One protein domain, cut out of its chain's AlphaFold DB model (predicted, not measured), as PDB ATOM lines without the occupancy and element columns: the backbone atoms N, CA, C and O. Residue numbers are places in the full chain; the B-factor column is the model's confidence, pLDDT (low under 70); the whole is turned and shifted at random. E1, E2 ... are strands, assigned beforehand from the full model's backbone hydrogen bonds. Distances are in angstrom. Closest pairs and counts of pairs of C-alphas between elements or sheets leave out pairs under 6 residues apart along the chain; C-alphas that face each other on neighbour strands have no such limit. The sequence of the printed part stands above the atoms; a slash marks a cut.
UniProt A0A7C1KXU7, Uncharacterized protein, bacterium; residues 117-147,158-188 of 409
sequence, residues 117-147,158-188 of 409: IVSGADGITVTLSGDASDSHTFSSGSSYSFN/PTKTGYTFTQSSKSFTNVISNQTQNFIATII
ATOM      1  N   ILE A 117      53.972  40.058  -5.057       97.75
ATOM      2  CA  ILE A 117      53.811  41.298  -5.819       97.75
ATOM      3  C   ILE A 117      52.971  41.015  -7.061       97.75
ATOM      4  O   ILE A 117      53.187  40.007  -7.742       97.75
ATOM      5  N   VAL A 118      52.055  41.927  -7.380       97.44
ATOM      6  CA  VAL A 118      51.381  41.964  -8.683       97.44
ATOM      7  C   VAL A 118      51.850  43.159  -9.496       97.44
ATOM      8  O   VAL A 118      51.966  44.260  -8.968       97.44
ATOM      9  N   SER A 119      52.153  42.963 -10.777       97.62
ATOM     10  CA  SER A 119      52.650  44.023 -11.664       97.62
ATOM     11  C   SER A 119      52.103  43.897 -13.085       97.62
ATOM     12  O   SER A 119      51.410  42.938 -13.410       97.62
ATOM     13  N   GLY A 120      52.399  44.887 -13.931       96.31
ATOM     14  CA  GLY A 120      52.054  44.903 -15.357       96.31
ATOM     15  C   GLY A 120      50.714  45.568 -15.684       96.31
ATOM     16  O   GLY A 120      50.492  45.957 -16.825       96.31
ATOM     17  N   ALA A 121      49.848  45.769 -14.688       97.00
ATOM     18  CA  ALA A 121      48.605  46.518 -14.837       97.00
ATOM     19  C   ALA A 121      48.103  47.053 -13.491       97.00
ATOM     20  O   ALA A 121      48.313  46.424 -12.454       97.00
ATOM     21  N   ASP A 122      47.388  48.176 -13.512       97.25
ATOM     22  CA  ASP A 122      46.648  48.659 -12.344       97.25
ATOM     23  C   ASP A 122      45.290  47.972 -12.222       97.25
ATOM     24  O   ASP A 122      44.707  47.557 -13.222       97.25
ATOM     25  N   GLY A 123      44.743  47.867 -11.012       97.25
ATOM     26  CA  GLY A 123      43.421  47.282 -10.789       97.25
ATOM     27  C   GLY A 123      43.379  45.772 -11.035       97.25
ATOM     28  O   GLY A 123      42.437  45.279 -11.653       97.25
ATOM     29  N   ILE A 124      44.419  45.053 -10.608       98.44
ATOM     30  CA  ILE A 124      44.460  43.585 -10.604       98.44
ATOM     31  C   ILE A 124      43.773  43.090  -9.333       98.44
ATOM     32  O   ILE A 124      44.184  43.457  -8.233       98.44
ATOM     33  N   THR A 125      42.770  42.224  -9.463       98.44
ATOM     34  CA  THR A 125      42.138  41.564  -8.316       98.44
ATOM     35  C   THR A 125      42.835  40.239  -8.036       98.44
ATOM     36  O   THR A 125      42.844  39.349  -8.885       98.44
ATOM     37  N   VAL A 126      43.404  40.088  -6.841       98.44
ATOM     38  CA  VAL A 126      44.002  38.837  -6.362       98.44
ATOM     39  C   VAL A 126      43.028  38.175  -5.402       98.44
ATOM     40  O   VAL A 126      42.614  38.789  -4.420       98.44
ATOM     41  N   THR A 127      42.677  36.924  -5.686       98.56
ATOM     42  CA  THR A 127      41.715  36.142  -4.901       98.56
ATOM     43  C   THR A 127      42.397  34.937  -4.271       98.56
ATOM     44  O   THR A 127      43.028  34.151  -4.980       98.56
ATOM     45  N   LEU A 128      42.247  34.781  -2.960       98.69
ATOM     46  CA  LEU A 128      42.517  33.564  -2.203       98.69
ATOM     47  C   LEU A 128      41.243  32.709  -2.153       98.69
ATOM     48  O   LEU A 128      40.151  33.215  -1.907       98.69
ATOM     49  N   SER A 129      41.391  31.406  -2.348       98.50
ATOM     50  CA  SER A 129      40.322  30.407  -2.223       98.50
ATOM     51  C   SER A 129      40.866  29.120  -1.601       98.50
ATOM     52  O   SER A 129      42.084  28.954  -1.551       98.50
ATOM     53  N   GLY A 130      39.994  28.208  -1.157       97.94
ATOM     54  CA  GLY A 130      40.368  26.953  -0.496       97.94
ATOM     55  C   GLY A 130      39.727  26.848   0.884       97.94
ATOM     56  O   GLY A 130      38.525  27.080   1.010       97.94
ATOM     57  N   ASP A 131      40.529  26.546   1.906       97.38
ATOM     58  CA  ASP A 131      40.066  26.454   3.303       97.38
ATOM     59  C   ASP A 131      39.657  27.820   3.892       97.38
ATOM     60  O   ASP A 131      38.919  27.891   4.872       97.38
ATOM     61  N   ALA A 132      40.072  28.915   3.247       95.62
ATOM     62  CA  ALA A 132      39.554  30.262   3.455       95.62
ATOM     63  C   ALA A 132      39.410  30.992   2.110       95.62
ATOM     64  O   ALA A 132      40.010  30.604   1.103       95.62
ATOM     65  N   SER A 133      38.631  32.074   2.101       96.38
ATOM     66  CA  SER A 133      38.438  32.921   0.924       96.38
ATOM     67  C   SER A 133      38.596  34.391   1.266       96.38
ATOM     68  O   SER A 133      38.013  34.856   2.245       96.38
ATOM     69  N   ASP A 134      39.323  35.118   0.429       98.19
ATOM     70  CA  ASP A 134      39.510  36.561   0.544       98.19
ATOM     71  C   ASP A 134      39.901  37.138  -0.826       98.19
ATOM     72  O   ASP A 134      40.422  36.421  -1.681       98.19
ATOM     73  N   SER A 135      39.657  38.421  -1.076       97.50
ATOM     74  CA  SER A 135      40.010  39.051  -2.349       97.50
ATOM     75  C   SER A 135      40.246  40.541  -2.204       97.50
ATOM     76  O   SER A 135      39.457  41.239  -1.570       97.50
ATOM     77  N   HIS A 136      41.286  41.039  -2.861       97.19
ATOM     78  CA  HIS A 136      41.662  42.447  -2.827       97.19
ATOM     79  C   HIS A 136      42.117  42.912  -4.211       97.19
ATOM     80  O   HIS A 136      42.583  42.113  -5.023       97.19
ATOM     81  N   THR A 137      41.979  44.209  -4.486       98.00
ATOM     82  CA  THR A 137      42.412  44.822  -5.749       98.00
ATOM     83  C   THR A 137      43.627  45.705  -5.516       98.00
ATOM     84  O   THR A 137      43.671  46.460  -4.548       98.00
ATOM     85  N   PHE A 138      44.603  45.608  -6.412       97.56
ATOM     86  CA  PHE A 138      45.927  46.196  -6.262       97.56
ATOM     87  C   PHE A 138      46.334  46.975  -7.512       97.56
ATOM     88  O   PHE A 138      45.943  46.636  -8.633       97.56
ATOM     89  N   SER A 139      47.157  48.004  -7.319       97.00
ATOM     90  CA  SER A 139      47.853  48.701  -8.406       97.00
ATOM     91  C   SER A 139      49.141  47.971  -8.789       97.00
ATOM     92  O   SER A 139      49.681  47.190  -7.998       97.00
ATOM     93  N   SER A 140      49.665  48.252  -9.978       97.00
ATOM     94  CA  SER A 140      50.898  47.657 -10.487       97.00
ATOM     95  C   SER A 140      52.074  47.920  -9.542       97.00
ATOM     96  O   SER A 140      52.315  49.046  -9.112       97.00
ATOM     97  N   GLY A 141      52.813  46.866  -9.203       95.75
ATOM     98  CA  GLY A 141      53.946  46.900  -8.280       95.75
ATOM     99  C   GLY A 141      53.571  46.782  -6.800       95.75
ATOM    100  O   GLY A 141      54.472  46.733  -5.963       95.75
ATOM    101  N   SER A 142      52.281  46.709  -6.455       97.12
ATOM    102  CA  SER A 142      51.845  46.570  -5.058       97.12
ATOM    103  C   SER A 142      52.071  45.154  -4.531       97.12
ATOM    104  O   SER A 142      51.946  44.171  -5.269       97.12
ATOM    105  N   SER A 143      52.352  45.041  -3.229       97.50
ATOM    106  CA  SER A 143      52.367  43.756  -2.536       97.50
ATOM    107  C   SER A 143      50.972  43.359  -2.049       97.50
ATOM    108  O   SER A 143      50.201  44.193  -1.577       97.50
ATOM    109  N   TYR A 144      50.665  42.066  -2.132       97.38
ATOM    110  CA  TYR A 144      49.486  41.453  -1.525       97.38
ATOM    111  C   TYR A 144      49.909  40.499  -0.401       97.38
ATOM    112  O   TYR A 144      51.028  39.977  -0.402       97.38
ATOM    113  N   SER A 145      49.017  40.258   0.562       97.94
ATOM    114  CA  SER A 145      49.232  39.289   1.639       97.94
ATOM    115  C   SER A 145      47.904  38.763   2.169       97.94
ATOM    116  O   SER A 145      47.014  39.551   2.476       97.94
ATOM    117  N   PHE A 146      47.809  37.447   2.339       98.38
ATOM    118  CA  PHE A 146      46.691  36.769   2.988       98.38
ATOM    119  C   PHE A 146      47.170  36.009   4.219       98.38
ATOM    120  O   PHE A 146      48.197  35.333   4.151       98.38
ATOM    121  N   ASN A 147      46.412  36.082   5.312       97.88
ATOM    122  CA  ASN A 147      46.626  35.225   6.476       97.88
ATOM    123  C   ASN A 147      45.929  33.884   6.253       97.88
ATOM    124  O   ASN A 147      44.764  33.847   5.863       97.88
ATOM    125  N   PRO A 158      45.146  35.688  -9.677       98.38
ATOM    126  CA  PRO A 158      45.002  37.054 -10.162       98.38
ATOM    127  C   PRO A 158      44.001  37.124 -11.323       98.38
ATOM    128  O   PRO A 158      43.924  36.226 -12.162       98.38
ATOM    129  N   THR A 159      43.243  38.214 -11.400       98.25
ATOM    130  CA  THR A 159      42.269  38.451 -12.469       98.25
ATOM    131  C   THR A 159      42.237  39.923 -12.862       98.25
ATOM    132  O   THR A 159      42.334  40.814 -12.016       98.25
ATOM    133  N   LYS A 160      42.115  40.170 -14.170       97.88
ATOM    134  CA  LYS A 160      41.855  41.484 -14.762       97.88
ATOM    135  C   LYS A 160      41.373  41.298 -16.203       97.88
ATOM    136  O   LYS A 160      42.041  40.640 -16.993       97.88
ATOM    137  N   THR A 161      40.225  41.876 -16.553       97.19
ATOM    138  CA  THR A 161      39.701  41.851 -17.929       97.19
ATOM    139  C   THR A 161      40.675  42.525 -18.893       97.19
ATOM    140  O   THR A 161      41.205  43.586 -18.573       97.19
ATOM    141  N   GLY A 162      40.899  41.918 -20.062       97.56
ATOM    142  CA  GLY A 162      41.823  42.432 -21.078       97.56
ATOM    143  C   GLY A 162      43.295  42.105 -20.833       97.56
ATOM    144  O   GLY A 162      44.145  42.547 -21.596       97.56
ATOM    145  N   TYR A 163      43.611  41.327 -19.793       98.12
ATOM    146  CA  TYR A 163      44.977  40.932 -19.457       98.12
ATOM    147  C   TYR A 163      45.086  39.417 -19.293       98.12
ATOM    148  O   TYR A 163      44.170  38.741 -18.824       98.12
ATOM    149  N   THR A 164      46.251  38.894 -19.646       97.44
ATOM    150  CA  THR A 164      46.698  37.546 -19.288       97.44
ATOM    151  C   THR A 164      47.727  37.635 -18.174       97.44
ATOM    152  O   THR A 164      48.317  38.687 -17.946       97.44
ATOM    153  N   PHE A 165      47.951  36.531 -17.469       96.94
ATOM    154  CA  PHE A 165      48.963  36.457 -16.422       96.94
ATOM    155  C   PHE A 165      49.973  35.373 -16.763       96.94
ATOM    156  O   PHE A 165      49.584  34.291 -17.208       96.94
ATOM    157  N   THR A 166      51.260  35.638 -16.508       89.62
ATOM    158  CA  THR A 166      52.348  34.655 -16.701       89.62
ATOM    159  C   THR A 166      52.062  33.326 -16.001       89.62
ATOM    160  O   THR A 166      52.431  32.263 -16.493       89.62
ATOM    161  N   GLN A 167      51.352  33.389 -14.874       93.81
ATOM    162  CA  GLN A 167      50.731  32.255 -14.212       93.81
ATOM    163  C   GLN A 167      49.293  32.625 -13.835       93.81
ATOM    164  O   GLN A 167      49.072  33.572 -13.085       93.81
ATOM    165  N   SER A 168      48.315  31.872 -14.342       94.44
ATOM    166  CA  SER A 168      46.890  32.147 -14.110       94.44
ATOM    167  C   SER A 168      46.437  31.874 -12.674       94.44
ATOM    168  O   SER A 168      45.442  32.440 -12.242       94.44
ATOM    169  N   SER A 169      47.141  31.012 -11.934       97.69
ATOM    170  CA  SER A 169      46.924  30.766 -10.502       97.69
ATOM    171  C   SER A 169      48.074  29.963  -9.885       97.69
ATOM    172  O   SER A 169      48.848  29.308 -10.592       97.69
ATOM    173  N   LYS A 170      48.169  29.975  -8.553       98.44
ATOM    174  CA  LYS A 170      49.096  29.139  -7.785       98.44
ATOM    175  C   LYS A 170      48.388  28.473  -6.611       98.44
ATOM    176  O   LYS A 170      47.824  29.159  -5.764       98.44
ATOM    177  N   SER A 171      48.482  27.147  -6.538       98.31
ATOM    178  CA  SER A 171      48.001  26.361  -5.398       98.31
ATOM    179  C   SER A 171      49.120  26.065  -4.398       98.31
ATOM    180  O   SER A 171      50.251  25.752  -4.784       98.31
ATOM    181  N   PHE A 172      48.766  26.128  -3.119       98.38
ATOM    182  CA  PHE A 172      49.569  25.802  -1.949       98.38
ATOM    183  C   PHE A 172      48.801  24.771  -1.127       98.38
ATOM    184  O   PHE A 172      47.666  25.012  -0.730       98.38
ATOM    185  N   THR A 173      49.402  23.615  -0.884       98.06
ATOM    186  CA  THR A 173      48.781  22.527  -0.120       98.06
ATOM    187  C   THR A 173      49.517  22.337   1.189       98.06
ATOM    188  O   THR A 173      50.749  22.374   1.180       98.06
ATOM    189  N   ASN A 174      48.790  22.066   2.271       97.25
ATOM    190  CA  ASN A 174      49.354  21.828   3.599       97.25
ATOM    191  C   ASN A 174      50.366  22.918   4.014       97.25
ATOM    192  O   ASN A 174      51.563  22.657   4.157       97.25
ATOM    193  N   VAL A 175      49.903  24.165   4.136       98.06
ATOM    194  CA  VAL A 175      50.780  25.316   4.413       98.06
ATOM    195  C   VAL A 175      51.339  25.257   5.838       98.06
ATOM    196  O   VAL A 175      50.609  25.447   6.803       98.06
ATOM    197  N   ILE A 176      52.651  25.049   5.967       97.88
ATOM    198  CA  ILE A 176      53.370  24.955   7.258       97.88
ATOM    199  C   ILE A 176      54.422  26.064   7.460       97.88
ATOM    200  O   ILE A 176      55.235  26.018   8.381       97.88
ATOM    201  N   SER A 177      54.466  27.042   6.558       98.25
ATOM    202  CA  SER A 177      55.370  28.195   6.608       98.25
ATOM    203  C   SER A 177      54.881  29.293   5.666       98.25
ATOM    204  O   SER A 177      54.059  29.035   4.783       98.25
ATOM    205  N   ASN A 178      55.405  30.512   5.820       98.50
ATOM    206  CA  ASN A 178      55.100  31.621   4.914       98.50
ATOM    207  C   ASN A 178      55.445  31.264   3.461       98.50
ATOM    208  O   ASN A 178      56.512  30.716   3.184       98.50
ATOM    209  N   GLN A 179      54.547  31.613   2.543       98.44
ATOM    210  CA  GLN A 179      54.672  31.346   1.115       98.44
ATOM    211  C   GLN A 179      54.728  32.650   0.324       98.44
ATOM    212  O   GLN A 179      54.165  33.669   0.734       98.44
ATOM    213  N   THR A 180      55.362  32.607  -0.847       97.81
ATOM    214  CA  THR A 180      55.449  33.765  -1.740       97.81
ATOM    215  C   THR A 180      55.181  33.382  -3.190       97.81
ATOM    216  O   THR A 180      55.707  32.380  -3.672       97.81
ATOM    217  N   GLN A 181      54.391  34.192  -3.897       97.56
ATOM    218  CA  GLN A 181      54.159  34.067  -5.336       97.56
ATOM    219  C   GLN A 181      53.933  35.439  -5.972       97.56
ATOM    220  O   GLN A 181      53.075  36.192  -5.548       97.56
ATOM    221  N   ASN A 182      54.658  35.754  -7.041       97.81
ATOM    222  CA  ASN A 182      54.425  36.988  -7.794       97.81
ATOM    223  C   ASN A 182      53.577  36.707  -9.036       97.81
ATOM    224  O   ASN A 182      53.670  35.622  -9.614       97.81
ATOM    225  N   PHE A 183      52.810  37.695  -9.487       97.94
ATOM    226  CA  PHE A 183      52.057  37.618 -10.739       97.94
ATOM    227  C   PHE A 183      52.347  38.835 -11.611       97.94
ATOM    228  O   PHE A 183      52.426  39.958 -11.121       97.94
ATOM    229  N   ILE A 184      52.498  38.607 -12.912       98.12
ATOM    230  CA  ILE A 184      52.732  39.670 -13.891       98.12
ATOM    231  C   ILE A 184      51.595  39.609 -14.902       98.12
ATOM    232  O   ILE A 184      51.378  38.558 -15.510       98.12
ATOM    233  N   ALA A 185      50.873  40.716 -15.037       98.25
ATOM    234  CA  ALA A 185      49.844  40.920 -16.038       98.25
ATOM    235  C   ALA A 185      50.469  41.404 -17.353       98.25
ATOM    236  O   ALA A 185      51.329  42.284 -17.351       98.25
ATOM    237  N   THR A 186      49.985  40.881 -18.471       97.81
ATOM    238  CA  THR A 186      50.323  41.332 -19.823       97.81
ATOM    239  C   THR A 186      49.025  41.646 -20.547       97.81
ATOM    240  O   THR A 186      48.113  40.814 -20.541       97.81
ATOM    241  N   ILE A 187      48.914  42.838 -21.134       97.75
ATOM    242  CA  ILE A 187      47.719  43.221 -21.890       97.75
ATOM    243  C   ILE A 187      47.529  42.268 -23.076       97.75
ATOM    244  O   ILE A 187      48.498  41.820 -23.690       97.75
ATOM    245  N   ILE A 188      46.284  41.893 -23.348       98.00
ATOM    246  CA  ILE A 188      45.933  41.123 -24.542       98.00
ATOM    247  C   ILE A 188      46.027  42.063 -25.739       98.00
ATOM    248  O   ILE A 188      45.563  43.198 -25.663       98.00
TER     249      ILE A 188
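Overview. This is residues 117 to 147 and 158 to 188 of the 409 residues of an uncharacterized protein of bacterium (UniProt A0A7C1KXU7). The domain is a narrow rod of strands, most running roughly along its length in two loose partial layers. On one side is the hairpin E2 and E3; on the other are E4, E1, E7 and E6, with E5 beside E7 at one end, and the chain folds back through residues 173 to 177 at the opposite end. The 62 printed residues hold no named helix and seven named strands, E1 to E7 in chain order, for an all strand class. One sheet is mixed, in the order E1, E7, E5, and the other is the antiparallel pair E2 and E3. The whole is compact, with a radius of gyration of the C-alphas of 11.6 A, and its C-alphas span 35 by 17 by 17 A.

Along the chain. In the three-stranded sheet, E1 is residues 117 to 119, beginning at C-alpha 117 (53.811, 41.298, -5.819). E7, residues 183 to 187, is 13.2 A long and ends at C-alpha 187 (47.719, 43.221, -21.890). E5 is residues 163 to 165. In the other sheet, E2, residues 124 to 130, is the longest strand at 19.9 A and begins at C-alpha 124 (44.460, 43.585, -10.604); E3, residues 134 to 138, measures 13.4 A. E4, residues 143 to 147, is 13.7 A long, and E6 is residues 170 to 172.

Arrangement. E7 is the inner strand, and its pairing is staggered: residues 183 to 184 pair with E1 and residues 185 to 187 with E5. E1 and E7 are parallel at 10 degrees, with N 185 and O 119 2.8 A apart. E7 and E5 are antiparallel at 148 degrees, with N 186 and O 164 2.8 A apart. The closest C-alphas of E1 and E4, those of Ile 117 and Ser 143, are 4.3 A apart. E2 and E3 form a hairpin, antiparallel at 164 degrees, with N 126 and O 136 2.8 A apart. Residues 125 to 126 of E2 also pair, antiparallel, with residues 158 to 159. The closest C-alphas of E2 and E4, those of Leu 128 and Phe 146, are 7.4 A apart. E2 and E7 are only just apart, at 8.1 A, while E2 and E6 are near each other, with 5 pairs of C-alphas within 10 A. E4 and E6 pair with no named strand.

Size, cuts and confidence. The two C-alphas farthest apart, those of Ile 176 and Ile 188, are 36.4 A apart. Residues 148 to 157 are not printed, and C-alphas 147 and 158 are 16.8 A apart across this cut, which falls in the link from E4 to E5. Of the links that are printed whole, E6 to E7 is short and the others are tight. The mean pLDDT of the printed part of this model is 97.5, and no printed residue is under 70.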